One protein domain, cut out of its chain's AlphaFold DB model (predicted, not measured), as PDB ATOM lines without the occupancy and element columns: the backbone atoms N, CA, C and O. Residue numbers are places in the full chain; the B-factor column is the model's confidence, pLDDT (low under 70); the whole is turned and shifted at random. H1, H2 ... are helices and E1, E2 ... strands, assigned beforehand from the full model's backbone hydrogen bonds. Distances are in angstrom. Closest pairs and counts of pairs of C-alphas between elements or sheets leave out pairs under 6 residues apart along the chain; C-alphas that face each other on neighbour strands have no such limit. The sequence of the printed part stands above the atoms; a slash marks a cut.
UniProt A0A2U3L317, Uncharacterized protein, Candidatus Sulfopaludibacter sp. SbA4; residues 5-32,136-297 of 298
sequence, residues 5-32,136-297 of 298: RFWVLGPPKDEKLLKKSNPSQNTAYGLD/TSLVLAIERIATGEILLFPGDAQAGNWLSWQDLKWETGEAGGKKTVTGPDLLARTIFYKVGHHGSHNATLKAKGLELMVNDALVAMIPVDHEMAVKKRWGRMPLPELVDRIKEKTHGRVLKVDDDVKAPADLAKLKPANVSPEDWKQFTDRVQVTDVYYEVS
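This is residues 5 to 32 and 136 to 297 of the 298 residues of an uncharacterized protein of Candidatus Sulfopaludibacter sp. SbA4 (UniProt A0A2U3L317). A twisted sheet of six short strands, E1 E2 E3 E6 E7 E8, runs through the middle of the domain, with H3 and H6 over one face and residues 204 to 213 of the long link from H4 to E7 passing between these two helices. In the half of the domain that holds E1, H2 packs on H3 and H1 packs on H2, with the hairpin E4 and E5 joined to H2 and H3 by tight links; in the half that holds E8, the helices H7 and H8 and the small hairpin E9 and E10 make a separate unit, H7 packing on H8 and on E9. The printed part has 190 residues, with eight named helices and ten named strands in the order E1 H1 E2 E3 H2 E4 E5 H3 E6 H4 E7 H5 H6 E8 H7 H8 E9 E10; under half of the residues are in these elements, and the class is mixed, helices and strands. The large sheet is mixed, antiparallel from E1 to E3 and parallel from E3 through E6 and E7 to E8. The whole is compact, with a radius of gyration of the C-alphas of 17.1 A and spans of 50 by 43 by 29 A.

The large sheet holds E1, residues 5 to 8, E2, residues 140 to 144, E3, residues 150 to 153, E6, residues 190 to 194, E7, residues 219 to 222, and E8, residues 254 to 256. E1 begins with C-alpha 5 at (80.207, 107.963, 94.965). E2 is 12.9 A long and E6 10.4 A. The helices are H1, residues 15 to 18, H2, residues 159 to 167 and 14.1 A long, H3, residues 183 to 188, H4, residues 196 to 199, H5, residues 226 to 231, H6, residues 240 to 249 and 14.2 A long, H7, residues 264 to 269, and H8, residues 277 to 284 and 10.3 A long. H6 begins with C-alpha 240 at (58.447, 97.250, 117.801). The small sheets are E4, residues 169 to 172, with E5, residues 179 to 182, and E9, residues 287 to 289, with E10, residues 294 to 296. E10 ends with C-alpha 296 at (68.762, 93.175, 96.284).

In the large sheet E1 and E8 are the edge strands. E1 and E2 are antiparallel, with N 7 and O 141 2.8 A apart; E2 and E3 form a hairpin, with N 142 and O 151 at 2.9 A. E3 and E6 are parallel, with N 152 and O 192 at 2.8 A. E6, H4, E7 and E7, H5 H6, E8 are strand-helix-strand units, two parallel neighbour strands with helices between, each with a right-handed crossover; N 221 and O 193 are 2.9 A apart, N 222 and O 255 2.8 A. H3 and H6 are on the same face, making two layers, helices on one face of a sheet. H3 lies over E2 at a height over the sheet of 8.9 A, slantwise to the strands. H6, at a height of 10.4 A, lies over E7 and runs along the strands, at 1 degree to E7 on the local plane. H4 only grazes the sheet. H2 touches H3, about perpendicular at 81 degrees, with the C-alphas of Trp 165 and Gly 183 closest at 5.0 A, and touches H1, Leu 17 and Gly 160 having the closest C-alphas at 4.4 A. In the hairpin E4 and E5, N 170 and O 181 are 2.8 A apart. H7 and H8 touch as a helical hairpin, opposite ways at a tilt of 38 degrees, only just steep, the C-alphas of Ala 268 and Thr 284 closest at 6.4 A. The closest C-alphas of H7 and E9 are those of Pro 264 and Val 289, 5.5 A; in the hairpin E9 and E10, N 288 and O 295 are 2.9 A apart. H5 touches no helix. In H3, H5, H6 and H8 every O i to N i+4 pair is within hydrogen-bond range, in H2 3 of 5 and in H7 1 of 2; H1 and H4 are too short for such a pair.

The C-alphas farthest apart are those of Gly 176 and Lys 231, 57.5 A. Residues 33 to 135 are not printed, and C-alphas 32 and 136 are 22.3 A apart across this cut. Of the links printed whole, the one from H4 to E7 is long, with 19 residues. The mean pLDDT of the printed part is 89.3; residues 30 to 32 and 174 to 177 are under 70.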
ATOM      1  N   ARG A   5      79.562 107.030  94.031       93.00
ATOM      2  CA  ARG A   5      80.207 107.963  94.965       93.00
ATOM      3  C   ARG A   5      79.935 107.554  96.409       93.00
ATOM      4  O   ARG A   5      78.829 107.161  96.747       93.00
ATOM      5  N   PHE A   6      80.943 107.686  97.267       94.81
ATOM      6  CA  PHE A   6      80.811 107.450  98.702       94.81
ATOM      7  C   PHE A   6      80.749 108.777  99.449       94.81
ATOM      8  O   PHE A   6      81.607 109.641  99.265       94.81
ATOM      9  N   TRP A   7      79.761 108.903 100.324       95.56
ATOM     10  CA  TRP A   7      79.643 109.984 101.289       95.56
ATOM     11  C   TRP A   7      79.912 109.420 102.679       95.56
ATOM     12  O   TRP A   7      79.305 108.426 103.078       95.56
ATOM     13  N   VAL A   8      80.823 110.055 103.412       95.19
ATOM     14  CA  VAL A   8      81.203 109.638 104.767       95.19
ATOM     15  C   VAL A   8      80.490 110.542 105.765       95.19
ATOM     16  O   VAL A   8      80.814 111.724 105.857       95.19
ATOM     17  N   LEU A   9      79.507 109.997 106.487       94.75
ATOM     18  CA  LEU A   9      78.682 110.764 107.432       94.75
ATOM     19  C   LEU A   9      79.139 110.616 108.889       94.75
ATOM     20  O   LEU A   9      78.708 111.372 109.754       94.75
ATOM     21  N   GLY A  10      79.979 109.627 109.186       87.75
ATOM     22  CA  GLY A  10      80.397 109.316 110.546       87.75
ATOM     23  C   GLY A  10      81.808 108.735 110.603       87.75
ATOM     24  O   GLY A  10      82.299 108.254 109.579       87.75
ATOM     25  N   PRO A  11      82.447 108.770 111.783       89.62
ATOM     26  CA  PRO A  11      81.883 109.246 113.052       89.62
ATOM     27  C   PRO A  11      81.783 110.784 113.159       89.62
ATOM     28  O   PRO A  11      82.444 111.500 112.400       89.62
ATOM     29  N   PRO A  12      80.964 111.324 114.085       85.75
ATOM     30  CA  PRO A  12      80.908 112.755 114.364       85.75
ATOM     31  C   PRO A  12      82.273 113.273 114.817       85.75
ATOM     32  O   PRO A  12      82.939 112.652 115.641       85.75
ATOM     33  N   LYS A  13      82.666 114.449 114.320       82.69
ATOM     34  CA  LYS A  13      83.899 115.127 114.761       82.69
ATOM     35  C   LYS A  13      83.707 115.938 116.046       82.69
ATOM     36  O   LYS A  13      84.683 116.270 116.709       82.69
ATOM     37  N   ASP A  14      82.461 116.273 116.380       84.12
ATOM     38  CA  ASP A  14      82.114 116.991 117.605       84.12
ATOM     39  C   ASP A  14      82.064 116.031 118.802       84.12
ATOM     40  O   ASP A  14      81.344 115.031 118.788       84.12
ATOM     41  N   GLU A  15      82.811 116.358 119.858       75.62
ATOM     42  CA  GLU A  15      82.948 115.519 121.054       75.62
ATOM     43  C   GLU A  15      81.616 115.317 121.796       75.62
ATOM     44  O   GLU A  15      81.359 114.242 122.340       75.62
ATOM     45  N   LYS A  16      80.741 116.330 121.820       80.69
ATOM     46  CA  LYS A  16      79.443 116.235 122.504       80.69
ATOM     47  C   LYS A  16      78.504 115.309 121.745       80.69
ATOM     48  O   LYS A  16      77.773 114.543 122.369       80.69
ATOM     49  N   LEU A  17      78.525 115.368 120.413       83.12
ATOM     50  CA  LEU A  17      77.745 114.471 119.566       83.12
ATOM     51  C   LEU A  17      78.288 113.048 119.612       83.12
ATOM     52  O   LEU A  17      77.495 112.121 119.741       83.12
ATOM     53  N   LEU A  18      79.610 112.861 119.624       77.19
ATOM     54  CA  LEU A  18      80.208 111.540 119.817       77.19
ATOM     55  C   LEU A  18      79.732 110.905 121.134       77.19
ATOM     56  O   LEU A  18      79.387 109.726 121.161       77.19
ATOM     57  N   LYS A  19      79.593 111.713 122.194       70.31
ATOM     58  CA  LYS A  19      79.096 111.255 123.497       70.31
ATOM     59  C   LYS A  19      77.586 111.037 123.590       70.31
ATOM     60  O   LYS A  19      77.070 110.571 124.607       70.31
ATOM     61  N   LYS A  20      76.823 111.409 122.565       80.25
ATOM     62  CA  LYS A  20      75.363 111.354 122.624       80.25
ATOM     63  C   LYS A  20      74.852 109.988 122.174       80.25
ATOM     64  O   LYS A  20      74.402 109.822 121.047       80.25
ATOM     65  N   SER A  21      74.898 109.004 123.068       80.31
ATOM     66  CA  SER A  21      74.378 107.657 122.786       80.31
ATOM     67  C   SER A  21      72.851 107.635 122.746       80.31
ATOM     68  O   SER A  21      72.253 107.000 121.881       80.31
ATOM     69  N   ASN A  22      72.203 108.361 123.663       80.31
ATOM     70  CA  ASN A  22      70.750 108.355 123.788       80.31
ATOM     71  C   ASN A  22      70.084 109.565 123.103       80.31
ATOM     72  O   ASN A  22      70.594 110.701 123.156       80.31
ATOM     73  N   PRO A  23      68.912 109.340 122.485       78.88
ATOM     74  CA  PRO A  23      68.060 110.405 121.979       78.88
ATOM     75  C   PRO A  23      67.647 111.340 123.119       78.88
ATOM     76  O   PRO A  23      67.583 110.952 124.284       78.88
ATOM     77  N   SER A  24      67.385 112.602 122.787       80.00
ATOM     78  CA  SER A  24      66.665 113.481 123.715       80.00
ATOM     79  C   SER A  24      65.200 113.030 123.807       80.00
ATOM     80  O   SER A  24      64.720 112.347 122.897       80.00
ATOM     81  N   GLN A  25      64.488 113.428 124.865       73.94
ATOM     82  CA  GLN A  25      63.070 113.084 125.047       73.94
ATOM     83  C   GLN A  25      62.261 113.311 123.762       73.94
ATOM     84  O   GLN A  25      62.443 114.327 123.086       73.94
ATOM     85  N   ASN A  26      61.403 112.349 123.413       72.12
ATOM     86  CA  ASN A  26      60.551 112.360 122.214       72.12
ATOM     87  C   ASN A  26      61.264 112.384 120.844       72.12
ATOM     88  O   ASN A  26      60.593 112.473 119.814       72.12
ATOM     89  N   THR A  27      62.597 112.274 120.777       77.44
ATOM     90  CA  THR A  27      63.326 112.303 119.488       77.44
ATOM     91  C   THR A  27      63.558 110.928 118.857       77.44
ATOM     92  O   THR A  27      63.903 110.859 117.676       77.44
ATOM     93  N   ALA A  28      63.311 109.844 119.595       74.75
ATOM     94  CA  ALA A  28      63.320 108.470 119.093       74.75
ATOM     95  C   ALA A  28      61.954 107.792 119.246       74.75
ATOM     96  O   ALA A  28      61.022 108.352 119.830       74.75
ATOM     97  N   TYR A  29      61.824 106.604 118.662       75.19
ATOM     98  CA  TYR A  29      60.664 105.729 118.808       75.19
ATOM     99  C   TYR A  29      60.776 104.973 120.144       75.19
ATOM    100  O   TYR A  29      61.860 104.510 120.480       75.19
ATOM    101  N   GLY A  30      59.686 104.874 120.916       58.16
ATOM    102  CA  GLY A  30      59.656 104.150 122.199       58.16
ATOM    103  C   GLY A  30      60.489 104.753 123.347       58.16
ATOM    104  O   GLY A  30      60.810 105.936 123.325       58.16
ATOM    105  N   LEU A  31      60.753 103.920 124.370       46.72
ATOM    106  CA  LEU A  31      61.272 104.246 125.716       46.72
ATOM    107  C   LEU A  31      62.284 105.407 125.766       46.72
ATOM    108  O   LEU A  31      63.367 105.348 125.179       46.72
ATOM    109  N   ASP A  32      61.940 106.429 126.553       43.12
ATOM    110  CA  ASP A  32      62.792 107.582 126.830       43.12
ATOM    111  C   ASP A  32      63.993 107.191 127.714       43.12
ATOM    112  O   ASP A  32      63.842 106.684 128.824       43.12
ATOM    113  N   THR A 136      81.247 105.719 117.218       78.19
ATOM    114  CA  THR A 136      82.453 105.687 116.373       78.19
ATOM    115  C   THR A 136      82.232 104.999 115.017       78.19
ATOM    116  O   THR A 136      83.157 104.943 114.208       78.19
ATOM    117  N   SER A 137      81.008 104.529 114.729       82.06
ATOM    118  CA  SER A 137      80.657 103.886 113.458       82.06
ATOM    119  C   SER A 137      81.060 104.722 112.238       82.06
ATOM    120  O   SER A 137      80.688 105.895 112.112       82.06
ATOM    121  N   LEU A 138      81.756 104.077 111.296       87.12
ATOM    122  CA  LEU A 138      81.938 104.589 109.941       87.12
ATOM    123  C   LEU A 138      80.602 104.482 109.199       87.12
ATOM    124  O   LEU A 138      80.176 103.395 108.815       87.12
ATOM    125  N   VAL A 139      79.945 105.623 109.006       94.12
ATOM    126  CA  VAL A 139      78.656 105.694 108.309       94.12
ATOM    127  C   VAL A 139      78.896 106.035 106.851       94.12
ATOM    128  O   VAL A 139      79.493 107.073 106.548       94.12
ATOM    129  N   LEU A 140      78.374 105.195 105.961       96.25
ATOM    130  CA  LEU A 140      78.492 105.372 104.520       96.25
ATOM    131  C   LEU A 140      77.116 105.559 103.887       96.25
ATOM    132  O   LEU A 140      76.198 104.771 104.114       96.25
ATOM    133  N   ALA A 141      77.002 106.572 103.036       97.94
ATOM    134  CA  ALA A 141      75.949 106.661 102.037       97.94
ATOM    135  C   ALA A 141      76.582 106.464 100.659       97.94
ATOM    136  O   ALA A 141      77.487 107.201 100.263       97.94
ATOM    137  N   ILE A 142      76.127 105.442  99.945       97.19
ATOM    138  CA  ILE A 142      76.636 105.082  98.624       97.19
ATOM    139  C   ILE A 142      75.660 105.627  97.591       97.19
ATOM    140  O   ILE A 142      74.505 105.216  97.544       97.19
ATOM    141  N   GLU A 143      76.121 106.572  96.782       96.06
ATOM    142  CA  GLU A 143      75.344 107.207  95.725       96.06
ATOM    143  C   GLU A 143      75.571 106.520  94.385       96.06
ATOM    144  O   GLU A 143      76.708 106.400  93.918       96.06
ATOM    145  N   ARG A 144      74.470 106.168  93.725       94.25
ATOM    146  CA  ARG A 144      74.449 105.846  92.298       94.25
ATOM    147  C   ARG A 144      74.413 107.146  91.509       94.25
ATOM    148  O   ARG A 144      73.393 107.821  91.479       94.25
ATOM    149  N   ILE A 145      75.514 107.515  90.856       92.00
ATOM    150  CA  ILE A 145      75.658 108.844  90.228       92.00
ATOM    151  C   ILE A 145      74.604 109.079  89.133       92.00
ATOM    152  O   ILE A 145      74.132 110.201  88.979       92.00
ATOM    153  N   ALA A 146      74.219 108.032  88.396       91.88
ATOM    154  CA  ALA A 146      73.259 108.132  87.295       91.88
ATOM    155  C   ALA A 146      71.840 108.520  87.749       91.88
ATOM    156  O   ALA A 146      71.165 109.268  87.049       91.88
ATOM    157  N   THR A 147      71.396 108.024  88.909       93.25
ATOM    158  CA  THR A 147      70.035 108.241  89.436       93.25
ATOM    159  C   THR A 147      70.005 109.203  90.626       93.25
ATOM    160  O   THR A 147      68.966 109.771  90.949       93.25
ATOM    161  N   GLY A 148      71.145 109.404  91.290       94.06
ATOM    162  CA  GLY A 148      71.256 110.133  92.549       94.06
ATOM    163  C   GLY A 148      70.715 109.362  93.757       94.06
ATOM    164  O   GLY A 148      70.614 109.945  94.835       94.06
ATOM    165  N   GLU A 149      70.352 108.092  93.607       96.81
ATOM    166  CA  GLU A 149      69.808 107.279  94.694       96.81
ATOM    167  C   GLU A 149      70.889 106.873  95.694       96.81
ATOM    168  O   GLU A 149      72.051 106.670  95.329       96.81
ATOM    169  N   ILE A 150      70.484 106.734  96.958       98.19
ATOM    170  CA  ILE A 150      71.380 106.445  98.077       98.19
ATOM    171  C   ILE A 150      71.088 105.069  98.687       98.19
ATOM    172  O   ILE A 150      69.947 104.736  99.010       98.19
ATOM    173  N   LEU A 151      72.153 104.305  98.918       98.12
ATOM    174  CA  LEU A 151      72.170 103.129  99.784       98.12
ATOM    175  C   LEU A 151      72.841 103.537 101.105       98.12
ATOM    176  O   LEU A 151      74.022 103.895 101.114       98.12
ATOM    177  N   LEU A 152      72.095 103.532 102.208       98.44
ATOM    178  CA  LEU A 152      72.554 104.014 103.511       98.44
ATOM    179  C   LEU A 152      72.950 102.858 104.436       98.44
ATOM    180  O   LEU A 152      72.136 101.987 104.757       98.44
ATOM    181  N   PHE A 153      74.188 102.916 104.932       97.62
ATOM    182  CA  PHE A 153      74.785 101.956 105.858       97.62
ATOM    183  C   PHE A 153      75.307 102.682 107.110       97.62
ATOM    184  O   PHE A 153      76.450 103.147 107.129       97.62
ATOM    185  N   PRO A 154      74.491 102.790 108.174       95.44
ATOM    186  CA  PRO A 154      74.865 103.487 109.403       95.44
ATOM    187  C   PRO A 154      75.732 102.689 110.372       95.44
ATOM    188  O   PRO A 154      76.181 103.253 111.366       95.44
ATOM    189  N   GLY A 155      75.933 101.390 110.136       90.31
ATOM    190  CA  GLY A 155      76.508 100.513 111.156       90.31
ATOM    191  C   GLY A 155      75.665 100.574 112.430       90.31
ATOM    192  O   GLY A 155      74.442 100.430 112.357       90.31
ATOM    193  N   ASP A 156      76.308 100.875 113.555       89.44
ATOM    194  CA  ASP A 156      75.665 100.969 114.868       89.44
ATOM    195  C   ASP A 156      75.525 102.411 115.369       89.44
ATOM    196  O   ASP A 156      75.325 102.649 116.560       89.44
ATOM    197  N   ALA A 157      75.589 103.376 114.443       90.88
ATOM    198  CA  ALA A 157      75.370 104.795 114.692       90.88
ATOM    199  C   ALA A 157      74.148 105.054 115.590       90.88
ATOM    200  O   ALA A 157      73.033 104.619 115.287       90.88
ATOM    201  N   GLN A 158      74.352 105.817 116.666       88.81
ATOM    202  CA  GLN A 158      73.294 106.172 117.613       88.81
ATOM    203  C   GLN A 158      72.941 107.657 117.486       88.81
ATOM    204  O   GLN A 158      73.347 108.341 116.544       88.81
ATOM    205  N   ALA A 159      72.139 108.176 118.421       89.88
ATOM    206  CA  ALA A 159      71.524 109.502 118.341       89.88
ATOM    207  C   ALA A 159      72.497 110.637 117.955       89.88
ATOM    208  O   ALA A 159      72.138 111.523 117.182       89.88
ATOM    209  N   GLY A 160      73.723 110.604 118.472       89.75
ATOM    210  CA  GLY A 160      74.786 111.557 118.174       89.75
ATOM    211  C   GLY A 160      75.163 111.628 116.698       89.75
ATOM    212  O   GLY A 160      75.274 112.726 116.149       89.75
ATOM    213  N   ASN A 161      75.279 110.476 116.032       93.75
ATOM    214  CA  ASN A 161      75.526 110.400 114.595       93.75
ATOM    215  C   ASN A 161      74.394 111.070 113.821       93.75
ATOM    216  O   ASN A 161      74.645 112.034 113.103       93.75
ATOM    217  N   TRP A 162      73.147 110.644 114.036       95.31
ATOM    218  CA  TRP A 162      71.979 111.189 113.331       95.31
ATOM    219  C   TRP A 162      71.849 112.711 113.468       95.31
ATOM    220  O   TRP A 162      71.486 113.403 112.514       95.31
ATOM    221  N   LEU A 163      72.182 113.251 114.647       95.31
ATOM    222  CA  LEU A 163      72.231 114.694 114.877       95.31
ATOM    223  C   LEU A 163      73.360 115.370 114.102       95.31
ATOM    224  O   LEU A 163      73.124 116.419 113.512       95.31
ATOM    225  N   SER A 164      74.553 114.772 114.073       94.75
ATOM    226  CA  SER A 164      75.702 115.334 113.353       94.75
ATOM    227  C   SER A 164      75.470 115.440 111.847       94.75
ATOM    228  O   SER A 164      75.987 116.353 111.209       94.75
ATOM    229  N   TRP A 165      74.659 114.545 111.275       96.31
ATOM    230  CA  TRP A 165      74.429 114.515 109.832       96.31
ATOM    231  C   TRP A 165      73.652 115.725 109.324       96.31
ATOM    232  O   TRP A 165      73.780 116.076 108.156       96.31
ATOM    233  N   GLN A 166      72.880 116.385 110.190       96.56
ATOM    234  CA  GLN A 166      72.059 117.535 109.807       96.56
ATOM    235  C   GLN A 166      72.903 118.718 109.320       96.56
ATOM    236  O   GLN A 166      72.459 119.483 108.466       96.56
ATOM    237  N   ASP A 167      74.131 118.833 109.827       94.94
ATOM    238  CA  ASP A 167      75.036 119.941 109.526       94.94
ATOM    239  C   ASP A 167      76.081 119.582 108.456       94.94
ATOM    240  O   ASP A 167      76.869 120.439 108.046       94.94
ATOM    241  N   LEU A 168      76.098 118.332 107.977       95.50
ATOM    242  CA  LEU A 168      77.038 117.899 106.947       95.50
ATOM    243  C   LEU A 168      76.689 118.502 105.591       95.50
ATOM    244  O   LEU A 168      75.540 118.455 105.145       95.50
ATOM    245  N   LYS A 169      77.715 119.039 104.928       95.69
ATOM    246  CA  LYS A 169      77.626 119.655 103.606       95.69
ATOM    247  C   LYS A 169      78.872 119.323 102.804       95.69
ATOM    248  O   LYS A 169      79.987 119.380 103.324       95.69
ATOM    249  N   TRP A 170      78.675 119.029 101.531       94.00
ATOM    250  CA  TRP A 170      79.743 118.774 100.581       94.00
ATOM    251  C   TRP A 170      79.500 119.569  99.309       94.00
ATOM    252  O   TRP A 170      78.385 119.610  98.797       94.00
ATOM    253  N   GLU A 171      80.563 120.149  98.769       92.50
ATOM    254  CA  GLU A 171      80.533 120.819  97.475       92.50
ATOM    255  C   GLU A 171      80.958 119.831  96.387       92.50
ATOM    256  O   GLU A 171      82.030 119.231  96.468       92.50
ATOM    257  N   THR A 172      80.121 119.655  95.367       84.19
ATOM    258  CA  THR A 172      80.403 118.775  94.224       84.19
ATOM    259  C   THR A 172      80.226 119.497  92.895       84.19
ATOM    260  O   THR A 172      79.452 120.442  92.808       84.19
ATOM    261  N   GLY A 173      80.935 119.050  91.855       74.06
ATOM    262  CA  GLY A 173      80.930 119.672  90.524       74.06
ATOM    263  C   GLY A 173      82.214 120.449  90.211       74.06
ATOM    264  O   GLY A 173      83.050 120.671  91.087       74.06
ATOM    265  N   GLU A 174      82.379 120.833  88.946       56.75
ATOM    266  CA  GLU A 174      83.529 121.611  88.465       56.75
ATOM    267  C   GLU A 174      83.288 123.130  88.565       56.75
ATOM    268  O   GLU A 174      82.186 123.598  88.878       56.75
ATOM    269  N   ALA A 175      84.341 123.923  88.338       44.28
ATOM    270  CA  ALA A 175      84.293 125.380  88.425       44.28
ATOM    271  C   ALA A 175      83.278 125.965  87.420       44.28
ATOM    272  O   ALA A 175      83.527 125.993  86.221       44.28
ATOM    273  N   GLY A 176      82.130 126.421  87.933       53.03
ATOM    274  CA  GLY A 176      81.016 126.981  87.155       53.03
ATOM    275  C   GLY A 176      79.649 126.356  87.468       53.03
ATOM    276  O   GLY A 176      78.629 126.963  87.161       53.03
ATOM    277  N   GLY A 177      79.618 125.193  88.135       64.44
ATOM    278  CA  GLY A 177      78.384 124.463  88.463       64.44
ATOM    279  C   GLY A 177      78.456 123.712  89.793       64.44
ATOM    280  O   GLY A 177      78.121 122.531  89.851       64.44
ATOM    281  N   LYS A 178      78.934 124.371  90.858       78.94
ATOM    282  CA  LYS A 178      78.997 123.768  92.198       78.94
ATOM    283  C   LYS A 178      77.590 123.487  92.728       78.94
ATOM    284  O   LYS A 178      76.749 124.381  92.773       78.94
ATOM    285  N   LYS A 179      77.361 122.247  93.152       87.31
ATOM    286  CA  LYS A 179      76.172 121.795  93.868       87.31
ATOM    287  C   LYS A 179      76.566 121.418  95.290       87.31
ATOM    288  O   LYS A 179      77.358 120.491  95.490       87.31
ATOM    289  N   THR A 180      75.950 122.085  96.258       93.56
ATOM    290  CA  THR A 180      75.975 121.665  97.657       93.56
ATOM    291  C   THR A 180      75.061 120.455  97.831       93.56
ATOM    292  O   THR A 180      73.894 120.487  97.443       93.56
ATOM    293  N   VAL A 181      75.590 119.384  98.410       95.50
ATOM    294  CA  VAL A 181      74.830 118.219  98.876       95.50
ATOM    295  C   VAL A 181      74.883 118.221 100.395       95.50
ATOM    296  O   VAL A 181      75.958 118.399 100.965       95.50
ATOM    297  N   THR A 182      73.744 118.037 101.056       97.75
ATOM    298  CA  THR A 182      73.649 118.009 102.521       97.75
ATOM    299  C   THR A 182      73.334 116.611 103.052       97.75
ATOM    300  O   THR A 182      72.865 115.745 102.314       97.75
ATOM    301  N   GLY A 183      73.573 116.366 104.343       97.38
ATOM    302  CA  GLY A 183      73.158 115.115 104.987       97.38
ATOM    303  C   GLY A 183      71.653 114.832 104.847       97.38
ATOM    304  O   GLY A 183      71.303 113.729 104.424       97.38
ATOM    305  N   PRO A 184      70.755 115.807 105.100       98.25
ATOM    306  CA  PRO A 184      69.329 115.660 104.808       98.25
ATOM    307  C   PRO A 184      69.019 115.308 103.344       98.25
ATOM    308  O   PRO A 184      68.159 114.462 103.110       98.25
ATOM    309  N   ASP A 185      69.754 115.855 102.365       98.00
ATOM    310  CA  ASP A 185      69.577 115.479 100.949       98.00
ATOM    311  C   ASP A 185      69.948 114.016 100.678       98.00
ATOM    312  O   ASP A 185      69.385 113.384  99.782       98.00
ATOM    313  N   LEU A 186      70.923 113.465 101.407       98.38
ATOM    314  CA  LEU A 186      71.278 112.046 101.306       98.38
ATOM    315  C   LEU A 186      70.180 111.164 101.913       98.38
ATOM    316  O   LEU A 186      69.789 110.170 101.302       98.38
ATOM    317  N   LEU A 187      69.638 111.551 103.072       98.44
ATOM    318  CA  LEU A 187      68.524 110.838 103.709       98.44
ATOM    319  C   LEU A 187      67.282 110.830 102.807       98.44
ATOM    320  O   LEU A 187      66.715 109.768 102.568       98.44
ATOM    321  N   ALA A 188      66.925 111.975 102.221       98.44
ATOM    322  CA  ALA A 188      65.773 112.097 101.327       98.44
ATOM    323  C   ALA A 188      65.865 111.211 100.076       98.44
ATOM    324  O   ALA A 188      64.848 110.720  99.592       98.44
ATOM    325  N   ARG A 189      67.081 110.970  99.571       98.12
ATOM    326  CA  ARG A 189      67.344 110.140  98.383       98.12
ATOM    327  C   ARG A 189      67.603 108.666  98.698       98.12
ATOM    328  O   ARG A 189      67.918 107.899  97.789       98.12
ATOM    329  N   THR A 190      67.510 108.267  99.965       98.62
ATOM    330  CA  THR A 190      67.773 106.889 100.390       98.62
ATOM    331  C   THR A 190      66.694 105.947  99.865       98.62
ATOM    332  O   THR A 190      65.523 106.119 100.180       98.62
ATOM    333  N   ILE A 191      67.103 104.945  99.079       97.75
ATOM    334  CA  ILE A 191      66.242 103.867  98.561       97.75
ATOM    335  C   ILE A 191      66.486 102.534  99.276       97.75
ATOM    336  O   ILE A 191      65.635 101.651  99.245       97.75
ATOM    337  N   PHE A 192      67.631 102.388  99.941       98.31
ATOM    338  CA  PHE A 192      67.940 101.235 100.774       98.31
ATOM    339  C   PHE A 192      68.528 101.690 102.096       98.31
ATOM    340  O   PHE A 192      69.487 102.461 102.119       98.31
ATOM    341  N   TYR A 193      67.979 101.179 103.188       98.50
ATOM    342  CA  TYR A 193      68.401 101.505 104.536       98.50
ATOM    343  C   TYR A 193      68.708 100.229 105.324       98.50
ATOM    344  O   TYR A 193      67.797  99.513 105.739       98.50
ATOM    345  N   LYS A 194      69.992  99.952 105.591       97.62
ATOM    346  CA  LYS A 194      70.353  98.984 106.637       97.62
ATOM    347  C   LYS A 194      70.055  99.642 107.976       97.62
ATOM    348  O   LYS A 194      70.728 100.602 108.347       97.62
ATOM    349  N   VAL A 195      69.056  99.134 108.689       97.00
ATOM    350  CA  VAL A 195      68.622  99.693 109.967       97.00
ATOM    351  C   VAL A 195      69.811  99.726 110.920       97.00
ATOM    352  O   VAL A 195      70.492  98.714 111.120       97.00
ATOM    353  N   GLY A 196      70.095 100.922 111.438       91.88
ATOM    354  CA  GLY A 196      71.223 101.146 112.333       91.88
ATOM    355  C   GLY A 196      71.070 100.336 113.614       91.88
ATOM    356  O   GLY A 196      69.945 100.048 114.019       91.88
ATOM    357  N   HIS A 197      72.186  99.958 114.237       90.00
ATOM    358  CA  HIS A 197      72.228  99.382 115.587       90.00
ATOM    359  C   HIS A 197      71.111  98.356 115.827       90.00
ATOM    360  O   HIS A 197      70.343  98.466 116.784       90.00
ATOM    361  N   HIS A 198      70.932  97.424 114.885       90.94
ATOM    362  CA  HIS A 198      69.978  96.316 115.005       90.94
ATOM    363  C   HIS A 198      68.503  96.716 115.269       90.94
ATOM    364  O   HIS A 198      67.687  95.876 115.638       90.94
ATOM    365  N   GLY A 199      68.128  97.989 115.091       88.94
ATOM    366  CA  GLY A 199      66.802  98.498 115.452       88.94
ATOM    367  C   GLY A 199      66.600  98.779 116.949       88.94
ATOM    368  O   GLY A 199      65.468  98.737 117.421       88.94
ATOM    369  N   SER A 200      67.670  99.057 117.699       86.19
ATOM    370  CA  SER A 200      67.627  99.546 119.089       86.19
ATOM    371  C   SER A 200      66.799 100.833 119.266       86.19
ATOM    372  O   SER A 200      66.551 101.574 118.316       86.19
ATOM    373  N   HIS A 201      66.447 101.191 120.506       80.12
ATOM    374  CA  HIS A 201      65.720 102.435 120.821       80.12
ATOM    375  C   HIS A 201      66.478 103.710 120.425       80.12
ATOM    376  O   HIS A 201      65.870 104.752 120.200       80.12
ATOM    377  N   ASN A 202      67.807 103.648 120.318       83.06
ATOM    378  CA  ASN A 202      68.653 104.762 119.887       83.06
ATOM    379  C   ASN A 202      69.230 104.595 118.471       83.06
ATOM    380  O   ASN A 202      70.036 105.426 118.048       83.06
ATOM    381  N   ALA A 203      68.794 103.566 117.739       85.69
ATOM    382  CA  ALA A 203      69.276 103.227 116.403       85.69
ATOM    383  C   ALA A 203      68.947 104.267 115.337       85.69
ATOM    384  O   ALA A 203      69.662 104.395 114.346       85.69
ATOM    385  N   THR A 204      67.797 104.931 115.453       91.75
ATOM    386  CA  THR A 204      67.266 105.808 114.405       91.75
ATOM    387  C   THR A 204      66.416 106.899 115.029       91.75
ATOM    388  O   THR A 204      65.447 106.620 115.737       91.75
ATOM    389  N   LEU A 205      66.766 108.159 114.767       93.88
ATOM    390  CA  LEU A 205      65.942 109.286 115.202       93.88
ATOM    391  C   LEU A 205      64.688 109.420 114.336       93.88
ATOM    392  O   LEU A 205      64.686 109.044 113.167       93.88
ATOM    393  N   LYS A 206      63.646 110.026 114.912       92.56
ATOM    394  CA  LYS A 206      62.400 110.400 114.229       92.56
ATOM    395  C   LYS A 206      62.649 111.509 113.195       92.56
ATOM    396  O   LYS A 206      63.127 111.262 112.091       92.56
ATOM    397  N   ALA A 207      62.397 112.761 113.588       93.75
ATOM    398  CA  ALA A 207      62.405 113.936 112.712       93.75
ATOM    399  C   ALA A 207      63.754 114.216 112.025       93.75
ATOM    400  O   ALA A 207      63.789 114.874 110.996       93.75
ATOM    401  N   LYS A 208      64.860 113.734 112.602       95.69
ATOM    402  CA  LYS A 208      66.228 113.910 112.084       95.69
ATOM    403  C   LYS A 208      66.832 112.617 111.523       95.69
ATOM    404  O   LYS A 208      68.038 112.539 111.321       95.69
ATOM    405  N   GLY A 209      66.014 111.587 111.321       96.06
ATOM    406  CA  GLY A 209      66.446 110.300 110.787       96.06
ATOM    407  C   GLY A 209      65.412 109.737 109.828       96.06
ATOM    408  O   GLY A 209      65.336 110.182 108.686       96.06
ATOM    409  N   LEU A 210      64.613 108.779 110.292       97.62
ATOM    410  CA  LEU A 210      63.683 108.021 109.454       97.62
ATOM    411  C   LEU A 210      62.664 108.910 108.725       97.62
ATOM    412  O   LEU A 210      62.330 108.645 107.574       97.62
ATOM    413  N   GLU A 211      62.191 109.989 109.354       97.81
ATOM    414  CA  GLU A 211      61.195 110.866 108.722       97.81
ATOM    415  C   GLU A 211      61.758 111.656 107.534       97.81
ATOM    416  O   GLU A 211      61.004 112.011 106.632       97.81
ATOM    417  N   LEU A 212      63.079 111.862 107.488       98.12
ATOM    418  CA  LEU A 212      63.754 112.497 106.354       98.12
ATOM    419  C   LEU A 212      63.940 111.542 105.172       98.12
ATOM    420  O   LEU A 212      64.217 112.008 104.073       98.12
ATOM    421  N   MET A 213      63.771 110.229 105.360       98.19
ATOM    422  CA  MET A 213      63.788 109.254 104.268       98.19
ATOM    423  C   MET A 213      62.418 109.247 103.588       98.19
ATOM    424  O   MET A 213      61.486 108.575 104.029       98.19
ATOM    425  N   VAL A 214      62.261 110.076 102.560       97.69
ATOM    426  CA  VAL A 214      60.966 110.347 101.905       97.69
ATOM    427  C   VAL A 214      60.796 109.647 100.559       97.69
ATOM    428  O   VAL A 214      59.797 109.868  99.890       97.69
ATOM    429  N   ASN A 215      61.762 108.831 100.138       96.25
ATOM    430  CA  ASN A 215      61.696 108.154  98.851       96.25
ATOM    431  C   ASN A 215      60.696 106.984  98.885       96.25
ATOM    432  O   ASN A 215      60.861 106.040  99.658       96.25
ATOM    433  N   ASP A 216      59.713 107.007  97.986       93.12
ATOM    434  CA  ASP A 216      58.667 105.982  97.882       93.12
ATOM    435  C   ASP A 216      59.175 104.616  97.409       93.12
ATOM    436  O   ASP A 216      58.408 103.659  97.408       93.12
ATOM    437  N   ALA A 217      60.444 104.474  97.020       93.38
ATOM    438  CA  ALA A 217      61.090 103.199  96.708       93.38
ATOM    439  C   ALA A 217      61.869 102.604  97.896       93.38
ATOM    440  O   ALA A 217      62.489 101.554  97.727       93.38
ATOM    441  N   LEU A 218      61.841 103.247  99.075       97.75
ATOM    442  CA  LEU A 218      62.614 102.842 100.249       97.75
ATOM    443  C   LEU A 218      62.346 101.384 100.652       97.75
ATOM    444  O   LEU A 218      61.203 100.988 100.911       97.75
ATOM    445  N   VAL A 219      63.439 100.634 100.768       97.69
ATOM    446  CA  VAL A 219      63.539  99.291 101.341       97.69
ATOM    447  C   VAL A 219      64.385  99.371 102.610       97.69
ATOM    448  O   VAL A 219      65.426 100.029 102.618       97.69
ATOM    449  N   ALA A 220      63.974  98.689 103.677       98.12
ATOM    450  CA  ALA A 220      64.752  98.613 104.911       98.12
ATOM    451  C   ALA A 220      65.187  97.178 105.215       98.12
ATOM    452  O   ALA A 220      64.408  96.244 105.056       98.12
ATOM    453  N   MET A 221      66.415  97.006 105.699       97.31
ATOM    454  CA  MET A 221      66.928  95.722 106.177       97.31
ATOM    455  C   MET A 221      67.195  95.798 107.678       97.31
ATOM    456  O   MET A 221      68.025  96.599 108.104       97.31
ATOM    457  N   ILE A 222      66.531  94.962 108.475       96.50
ATOM    458  CA  ILE A 222      66.723  94.858 109.926       96.50
ATOM    459  C   ILE A 222      67.727  93.726 110.211       96.50
ATOM    460  O   ILE A 222      67.396  92.554 110.024       96.50
ATOM    461  N   PRO A 223      68.958  94.043 110.653       94.19
ATOM    462  CA  PRO A 223      70.035  93.067 110.754       94.19
ATOM    463  C   PRO A 223      70.107  92.449 112.156       94.19
ATOM    464  O   PRO A 223      71.145  92.537 112.809       94.19
ATOM    465  N   VAL A 224      69.008  91.890 112.661       91.69
ATOM    466  CA  VAL A 224      68.995  91.227 113.973       91.69
ATOM    467  C   VAL A 224      68.124  89.986 113.952       91.69
ATOM    468  O   VAL A 224      67.080  89.970 113.309       91.69
ATOM    469  N   ASP A 225      68.593  88.969 114.665       91.06
ATOM    470  CA  ASP A 225      67.822  87.788 115.014       91.06
ATOM    471  C   ASP A 225      67.164  88.024 116.377       91.06
ATOM    472  O   ASP A 225      67.853  88.250 117.381       91.06
ATOM    473  N   HIS A 226      65.831  88.052 116.407       89.75
ATOM    474  CA  HIS A 226      65.086  88.405 117.610       89.75
ATOM    475  C   HIS A 226      65.252  87.366 118.728       89.75
ATOM    476  O   HIS A 226      65.410  87.743 119.893       89.75
ATOM    477  N   GLU A 227      65.273  86.068 118.410       88.56
ATOM    478  CA  GLU A 227      65.472  85.021 119.420       88.56
ATOM    479  C   GLU A 227      66.839  85.159 120.096       88.56
ATOM    480  O   GLU A 227      66.969  85.055 121.324       88.56
ATOM    481  N   MET A 228      67.867  85.468 119.306       87.12
ATOM    482  CA  MET A 228      69.199  85.721 119.813       87.12
ATOM    483  C   MET A 228      69.254  87.018 120.618       87.12
ATOM    484  O   MET A 228      69.846  87.022 121.701       87.12
ATOM    485  N   ALA A 229      68.605  88.094 120.172       85.31
ATOM    486  CA  ALA A 229      68.528  89.334 120.941       85.31
ATOM    487  C   ALA A 229      67.904  89.101 122.331       85.31
ATOM    488  O   ALA A 229      68.452  89.556 123.341       85.31
ATOM    489  N   VAL A 230      66.829  88.307 122.411       81.38
ATOM    490  CA  VAL A 230      66.197  87.907 123.680       81.38
ATOM    491  C   VAL A 230      67.157  87.082 124.538       81.38
ATOM    492  O   VAL A 230      67.372  87.404 125.711       81.38
ATOM    493  N   LYS A 231      67.800  86.053 123.972       80.50
ATOM    494  CA  LYS A 231      68.746  85.193 124.705       80.50
ATOM    495  C   LYS A 231      69.984  85.957 125.195       80.50
ATOM    496  O   LYS A 231      70.496  85.646 126.270       80.50
ATOM    497  N   LYS A 232      70.449  86.969 124.455       78.25
ATOM    498  CA  LYS A 232      71.532  87.883 124.868       78.25
ATOM    499  C   LYS A 232      71.061  89.033 125.763       78.25
ATOM    500  O   LYS A 232      71.899  89.783 126.254       78.25
ATOM    501  N   ARG A 233      69.753  89.146 126.026       76.38
ATOM    502  CA  ARG A 233      69.134  90.210 126.831       76.38
ATOM    503  C   ARG A 233      69.396  91.616 126.276       76.38
ATOM    504  O   ARG A 233      69.545  92.563 127.042       76.38
ATOM    505  N   TRP A 234      69.391  91.778 124.955       76.44
ATOM    506  CA  TRP A 234      69.580  93.066 124.263       76.44
ATOM    507  C   TRP A 234      68.345  93.986 124.302       76.44
ATOM    508  O   TRP A 234      68.140  94.833 123.435       76.44
ATOM    509  N   GLY A 235      67.509  93.844 125.331       73.94
ATOM    510  CA  GLY A 235      66.282  94.615 125.491       73.94
ATOM    511  C   GLY A 235      65.215  94.266 124.451       73.94
ATOM    512  O   GLY A 235      65.077  93.117 124.036       73.94
ATOM    513  N   ARG A 236      64.422  95.269 124.059       75.69
ATOM    514  CA  ARG A 236      63.359  95.144 123.048       75.69
ATOM    515  C   ARG A 236      63.938  95.382 121.651       75.69
ATOM    516  O   ARG A 236      63.594  96.375 121.029       75.69
ATOM    517  N   MET A 237      64.868  94.542 121.207       83.31
ATOM    518  CA  MET A 237      65.546  94.693 119.916       83.31
ATOM    519  C   MET A 237      65.095  93.595 118.934       83.31
ATOM    520  O   MET A 237      65.224  92.425 119.280       83.31
ATOM    521  N   PRO A 238      64.596  93.936 117.729       90.94
ATOM    522  CA  PRO A 238      64.355  95.294 117.249       90.94
ATOM    523  C   PRO A 238      63.148  95.924 117.965       90.94
ATOM    524  O   PRO A 238      62.217  95.230 118.373       90.94
ATOM    525  N   LEU A 239      63.161  97.247 118.119       89.50
ATOM    526  CA  LEU A 239      62.114  97.966 118.837       89.50
ATOM    527  C   LEU A 239      60.803  97.952 118.033       89.50
ATOM    528  O   LEU A 239      60.788  98.511 116.935       89.50
ATOM    529  N   PRO A 240      59.693  97.390 118.559       90.62
ATOM    530  CA  PRO A 240      58.447  97.250 117.801       90.62
ATOM    531  C   PRO A 240      57.935  98.568 117.217       90.62
ATOM    532  O   PRO A 240      57.591  98.632 116.044       90.62
ATOM    533  N   GLU A 241      57.998  99.649 117.994       91.44
ATOM    534  CA  GLU A 241      57.538 100.975 117.585       91.44
ATOM    535  C   GLU A 241      58.365 101.549 116.416       91.44
ATOM    536  O   GLU A 241      57.840 102.277 115.573       91.44
ATOM    537  N   LEU A 242      59.662 101.217 116.345       93.75
ATOM    538  CA  LEU A 242      60.516 101.564 115.207       93.75
ATOM    539  C   LEU A 242      60.202 100.669 114.002       93.75
ATOM    540  O   LEU A 242      60.101 101.172 112.885       93.75
ATOM    541  N   VAL A 243      60.032  99.363 114.218       95.25
ATOM    542  CA  VAL A 243      59.707  98.397 113.156       95.25
ATOM    543  C   VAL A 243      58.388  98.752 112.475       95.25
ATOM    544  O   VAL A 243      58.328  98.758 111.246       95.25
ATOM    545  N   ASP A 244      57.356  99.096 113.243       95.62
ATOM    546  CA  ASP A 244      56.052  99.486 112.708       95.62
ATOM    547  C   ASP A 244      56.169 100.746 111.847       95.62
ATOM    548  O   ASP A 244      55.717 100.757 110.700       95.62
ATOM    549  N   ARG A 245      56.893 101.768 112.323       96.69
ATOM    550  CA  ARG A 245      57.114 102.975 111.520       96.69
ATOM    551  C   ARG A 245      57.935 102.703 110.259       96.69
ATOM    552  O   ARG A 245      57.645 103.271 109.208       96.69
ATOM    553  N   ILE A 246      58.946 101.837 110.332       97.19
ATOM    554  CA  ILE A 246      59.724 101.424 109.157       97.19
ATOM    555  C   ILE A 246      58.817 100.715 108.147       97.19
ATOM    556  O   ILE A 246      58.895 101.016 106.956       97.19
ATOM    557  N   LYS A 247      57.925  99.821 108.587       96.38
ATOM    558  CA  LYS A 247      56.962  99.154 107.698       96.38
ATOM    559  C   LYS A 247      56.044 100.159 107.012       96.38
ATOM    560  O   LYS A 247      55.837 100.050 105.809       96.38
ATOM    561  N   GLU A 248      55.551 101.167 107.726       95.75
ATOM    562  CA  GLU A 248      54.748 102.236 107.121       95.75
ATOM    563  C   GLU A 248      55.539 103.006 106.055       95.75
ATOM    564  O   GLU A 248      55.090 103.131 104.919       95.75
ATOM    565  N   LYS A 249      56.745 103.478 106.405       96.38
ATOM    566  CA  LYS A 249      57.607 104.290 105.528       96.38
ATOM    567  C   LYS A 249      58.101 103.541 104.293       96.38
ATOM    568  O   LYS A 249      58.383 104.162 103.276       96.38
ATOM    569  N   THR A 250      58.231 102.223 104.385       97.00
ATOM    570  CA  THR A 250      58.703 101.367 103.289       97.00
ATOM    571  C   THR A 250      57.567 100.709 102.516       97.00
ATOM    572  O   THR A 250      57.850  99.892 101.643       97.00
ATOM    573  N   HIS A 251      56.298 101.002 102.829       95.75
ATOM    574  CA  HIS A 251      55.150 100.262 102.290       95.75
ATOM    575  C   HIS A 251      55.312  98.737 102.465       95.75
ATOM    576  O   HIS A 251      55.036  97.948 101.568       95.75
ATOM    577  N   GLY A 252      55.835  98.325 103.621       95.31
ATOM    578  CA  GLY A 252      56.084  96.935 103.996       95.31
ATOM    579  C   GLY A 252      57.317  96.284 103.368       95.31
ATOM    580  O   GLY A 252      57.553  95.110 103.637       95.31
ATOM    581  N   ARG A 253      58.125  97.004 102.577       96.31
ATOM    582  CA  ARG A 253      59.371  96.489 101.973       96.31
ATOM    583  C   ARG A 253      60.495  96.420 103.011       96.31
ATOM    584  O   ARG A 253      61.470  97.173 102.967       96.31
ATOM    585  N   VAL A 254      60.317  95.526 103.975       95.88
ATOM    586  CA  VAL A 254      61.243  95.267 105.074       95.88
ATOM    587  C   VAL A 254      61.776  93.849 104.941       95.88
ATOM    588  O   VAL A 254      60.994  92.913 104.822       95.88
ATOM    589  N   LEU A 255      63.097  93.709 104.976       95.00
ATOM    590  CA  LEU A 255      63.796  92.428 105.016       95.00
ATOM    591  C   LEU A 255      64.384  92.240 106.416       95.00
ATOM    592  O   LEU A 255      65.089  93.128 106.904       95.00
ATOM    593  N   LYS A 256      64.128  91.110 107.072       92.81
ATOM    594  CA  LYS A 256      64.755  90.758 108.352       92.81
ATOM    595  C   LYS A 256      65.640  89.532 108.187       92.81
ATOM    596  O   LYS A 256      65.381  88.664 107.359       92.81
ATOM    597  N   VAL A 257      66.699  89.474 108.989       89.00
ATOM    598  CA  VAL A 257      67.620  88.323 109.004       89.00
ATOM    599  C   VAL A 257      66.937  87.060 109.539       89.00
ATOM    600  O   VAL A 257      67.294  85.968 109.123       89.00
ATOM    601  N   ASP A 258      65.938  87.216 110.407       88.44
ATOM    602  CA  ASP A 258      65.155  86.133 111.010       88.44
ATOM    603  C   ASP A 258      63.794  85.903 110.333       88.44
ATOM    604  O   ASP A 258      62.859  85.395 110.950       88.44
ATOM    605  N   ASP A 259      63.636  86.326 109.078       85.31
ATOM    606  CA  ASP A 259      62.427  86.019 108.316       85.31
ATOM    607  C   ASP A 259      62.421  84.555 107.850       85.31
ATOM    608  O   ASP A 259      63.402  84.055 107.307       85.31
ATOM    609  N   ASP A 260      61.263  83.896 107.939       85.06
ATOM    610  CA  ASP A 260      61.037  82.538 107.411       85.06
ATOM    611  C   ASP A 260      60.926  82.481 105.868       85.06
ATOM    612  O   ASP A 260      60.418  81.512 105.294       85.06
ATOM    613  N   VAL A 261      61.376  83.522 105.165       87.31
ATOM    614  CA  VAL A 261      61.296  83.634 103.704       87.31
ATOM    615  C   VAL A 261      62.456  82.857 103.085       87.31
ATOM    616  O   VAL A 261      63.602  83.281 103.152       87.31
ATOM    617  N   LYS A 262      62.150  81.721 102.450       86.06
ATOM    618  CA  LYS A 262      63.161  80.813 101.868       86.06
ATOM    619  C   LYS A 262      63.177  80.819 100.344       86.06
ATOM    620  O   LYS A 262      64.098  80.290  99.729       86.06
ATOM    621  N   ALA A 263      62.150  81.397  99.729       87.12
ATOM    622  CA  ALA A 263      62.033  81.520  98.287       87.12
ATOM    623  C   ALA A 263      61.334  82.836  97.898       87.12
ATOM    624  O   ALA A 263      60.541  83.371  98.680       87.12
ATOM    625  N   PRO A 264      61.522  83.327  96.658       86.06
ATOM    626  CA  PRO A 264      60.823  84.518  96.162       86.06
ATOM    627  C   PRO A 264      59.290  84.440  96.283       86.06
ATOM    628  O   PRO A 264      58.621  85.446  96.515       86.06
ATOM    629  N   ALA A 265      58.721  83.233  96.183       87.94
ATOM    630  CA  ALA A 265      57.287  83.006  96.346       87.94
ATOM    631  C   ALA A 265      56.782  83.293  97.772       87.94
ATOM    632  O   ALA A 265      55.614  83.637  97.937       87.94
ATOM    633  N   ASP A 266      57.629  83.162  98.795       90.69
ATOM    634  CA  ASP A 266      57.258  83.487 100.175       90.69
ATOM    635  C   ASP A 266      57.255  84.998 100.386       90.69
ATOM    636  O   ASP A 266      56.298  85.532 100.943       90.69
ATOM    637  N   LEU A 267      58.239  85.702  99.817       90.12
ATOM    638  CA  LEU A 267      58.287  87.165  99.830       90.12
ATOM    639  C   LEU A 267      57.062  87.770  99.127       90.12
ATOM    640  O   LEU A 267      56.457  88.720  99.621       90.12
ATOM    641  N   ALA A 268      56.633  87.182  98.007       89.81
ATOM    642  CA  ALA A 268      55.439  87.619  97.285       89.81
ATOM    643  C   ALA A 268      54.153  87.556  98.135       89.81
ATOM    644  O   ALA A 268      53.280  88.412  97.981       89.81
ATOM    645  N   LYS A 269      54.044  86.598  99.070       91.00
ATOM    646  CA  LYS A 269      52.879  86.446  99.966       91.00
ATOM    647  C   LYS A 269      52.830  87.500 101.072       91.00
ATOM    648  O   LYS A 269      51.760  87.730 101.627       91.00
ATOM    649  N   LEU A 270      53.953  88.154 101.379       92.19
ATOM    650  CA  LEU A 270      54.047  89.176 102.427       92.19
ATOM    651  C   LEU A 270      53.520  90.553 101.995       92.19
ATOM    652  O   LEU A 270      53.667  91.525 102.734       92.19
ATOM    653  N   LYS A 271      52.886  90.647 100.816       94.69
ATOM    654  CA  LYS A 271      52.323  91.894 100.299       94.69
ATOM    655  C   LYS A 271      51.350  92.524 101.305       94.69
ATOM    656  O   LYS A 271      50.313  91.924 101.603       94.69
ATOM    657  N   PRO A 272      51.579  93.775 101.732       93.94
ATOM    658  CA  PRO A 272      50.603  94.493 102.539       93.94
ATOM    659  C   PRO A 272      49.279  94.721 101.793       93.94
ATOM    660  O   PRO A 272      49.229  94.858 100.564       93.94
ATOM    661  N   ALA A 273      48.175  94.795 102.538       91.69
ATOM    662  CA  ALA A 273      46.843  95.000 101.963       91.69
ATOM    663  C   ALA A 273      46.707  96.354 101.241       91.69
ATOM    664  O   ALA A 273      45.990  96.456 100.250       91.69
ATOM    665  N   ASN A 274      47.427  97.373 101.710       90.31
ATOM    666  CA  ASN A 274      47.404  98.744 101.202       90.31
ATOM    667  C   ASN A 274      48.400  99.017 100.056       90.31
ATOM    668  O   ASN A 274      48.575 100.174  99.689       90.31
ATOM    669  N   VAL A 275      49.063  97.989  99.513       93.12
ATOM    670  CA  VAL A 275      50.035  98.118  98.412       93.12
ATOM    671  C   VAL A 275      49.501  97.423  97.165       93.12
ATOM    672  O   VAL A 275      48.958  96.313  97.255       93.12
ATOM    673  N   SER A 276      49.643  98.064  96.002       93.88
ATOM    674  CA  SER A 276      49.195  97.487  94.732       93.88
ATOM    675  C   SER A 276      49.992  96.213  94.394       93.88
ATOM    676  O   SER A 276      51.160  96.083  94.786       93.88
ATOM    677  N   PRO A 277      49.387  95.226  93.709       94.56
ATOM    678  CA  PRO A 277      50.121  94.064  93.211       94.56
ATOM    679  C   PRO A 277      51.319  94.447  92.335       94.56
ATOM    680  O   PRO A 277      52.365  93.814  92.434       94.56
ATOM    681  N   GLU A 278      51.185  95.491  91.518       94.19
ATOM    682  CA  GLU A 278      52.212  95.969  90.597       94.19
ATOM    683  C   GLU A 278      53.420  96.546  91.345       94.19
ATOM    684  O   GLU A 278      54.551  96.140  91.076       94.19
ATOM    685  N   ASP A 279      53.195  97.425  92.327       92.81
ATOM    686  CA  ASP A 279      54.275  98.030  93.122       92.81
ATOM    687  C   ASP A 279      55.001  96.979  93.964       92.81
ATOM    688  O   ASP A 279      56.231  96.988  94.079       92.81
ATOM    689  N   TRP A 280      54.250  96.032  94.537       95.75
ATOM    690  CA  TRP A 280      54.852  94.930  95.278       95.75
ATOM    691  C   TRP A 280      55.678  94.033  94.367       95.75
ATOM    692  O   TRP A 280      56.799  93.673  94.719       95.75
ATOM    693  N   LYS A 281      55.168  93.733  93.167       94.19
ATOM    694  CA  LYS A 281      55.898  92.941  92.183       94.19
ATOM    695  C   LYS A 281      57.206  93.623  91.780       94.19
ATOM    696  O   LYS A 281      58.234  92.960  91.742       94.19
ATOM    697  N   GLN A 282      57.209  94.943  91.568       93.12
ATOM    698  CA  GLN A 282      58.442  95.695  91.292       93.12
ATOM    699  C   GLN A 282      59.472  95.585  92.425       93.12
ATOM    700  O   GLN A 282      60.678  95.620  92.181       93.12
ATOM    701  N   PHE A 283      59.032  95.491  93.680       94.69
ATOM    702  CA  PHE A 283      59.928  95.208  94.797       94.69
ATOM    703  C   PHE A 283      60.433  93.765  94.765       94.69
ATOM    704  O   PHE A 283      61.643  93.559  94.773       94.69
ATOM    705  N   THR A 284      59.544  92.776  94.684       94.88
ATOM    706  CA  THR A 284      59.944  91.363  94.735       94.88
ATOM    707  C   THR A 284      60.790  90.941  93.540       94.88
ATOM    708  O   THR A 284      61.682  90.121  93.701       94.88
ATOM    709  N   ASP A 285      60.578  91.531  92.360       94.19
ATOM    710  CA  ASP A 285      61.389  91.274  91.161       94.19
ATOM    711  C   ASP A 285      62.855  91.717  91.341       94.19
ATOM    712  O   ASP A 285      63.741  91.223  90.648       94.19
ATOM    713  N   ARG A 286      63.123  92.640  92.277       93.69
ATOM    714  CA  ARG A 286      64.475  93.108  92.616       93.69
ATOM    715  C   ARG A 286      65.140  92.288  93.717       93.69
ATOM    716  O   ARG A 286      66.312  92.533  93.994       93.69
ATOM    717  N   VAL A 287      64.420  91.366  94.360       94.38
ATOM    718  CA  VAL A 287      64.918  90.600  95.507       94.38
ATOM    719  C   VAL A 287      64.997  89.123  95.153       94.38
ATOM    720  O   VAL A 287      63.977  88.454  94.997       94.38
ATOM    721  N   GLN A 288      66.215  88.587  95.090       93.19
ATOM    722  CA  GLN A 288      66.407  87.141  95.124       93.19
ATOM    723  C   GLN A 288      66.547  86.685  96.572       93.19
ATOM    724  O   GLN A 288      67.181  87.349  97.395       93.19
ATOM    725  N   VAL A 289      65.944  85.540  96.872       90.62
ATOM    726  CA  VAL A 289      65.948  84.938  98.203       90.62
ATOM    727  C   VAL A 289      66.660  83.602  98.106       90.62
ATOM    728  O   VAL A 289      66.315  82.776  97.259       90.62
ATOM    729  N   THR A 290      67.633  83.402  98.985       86.00
ATOM    730  CA  THR A 290      68.261  82.105  99.237       86.00
ATOM    731  C   THR A 290      68.021  81.708 100.691       86.00
ATOM    732  O   THR A 290      67.453  82.470 101.470       86.00
ATOM    733  N   ASP A 291      68.471  80.521 101.075       81.19
ATOM    734  CA  ASP A 291      68.467  80.055 102.460       81.19
ATOM    735  C   ASP A 291      69.452  80.811 103.371       81.19
ATOM    736  O   ASP A 291      69.354  80.697 104.592       81.19
ATOM    737  N   VAL A 292      70.383  81.584 102.800       83.88
ATOM    738  CA  VAL A 292      71.474  82.247 103.538       83.88
ATOM    739  C   VAL A 292      71.533  83.768 103.373       83.88
ATOM    740  O   VAL A 292      72.084  84.453 104.235       83.88
ATOM    741  N   TYR A 293      71.004  84.324 102.281       88.12
ATOM    742  CA  TYR A 293      71.044  85.762 102.007       88.12
ATOM    743  C   TYR A 293      69.903  86.244 101.101       88.12
ATOM    744  O   TYR A 293      69.327  85.489 100.312       88.12
ATOM    745  N   TYR A 294      69.665  87.556 101.165       91.12
ATOM    746  CA  TYR A 294      68.913  88.312 100.167       91.12
ATOM    747  C   TYR A 294      69.872  88.997  99.196       91.12
ATOM    748  O   TYR A 294      70.810  89.673  99.625       91.12
ATOM    749  N   GLU A 295      69.629  88.866  97.897       93.06
ATOM    750  CA  GLU A 295      70.266  89.705  96.881       93.06
ATOM    751  C   GLU A 295      69.270  90.775  96.457       93.06
ATOM    752  O   GLU A 295      68.191  90.452  95.963       93.06
ATOM    753  N   VAL A 296      69.620  92.046  96.655       92.44
ATOM    754  CA  VAL A 296      68.762  93.175  96.284       92.44
ATOM    755  C   VAL A 296      69.421  93.961  95.158       92.44
ATOM    756  O   VAL A 296      70.517  94.497  95.320       92.44
ATOM    757  N   SER A 297      68.743  94.023  94.015       91.44
ATOM    758  CA  SER A 297      69.206  94.717  92.814       91.44
ATOM    759  C   SER A 297      68.719  96.168  92.776       91.44
ATOM    760  O   SER A 297      67.532  96.435  92.988       91.44
TER     761      SER A 297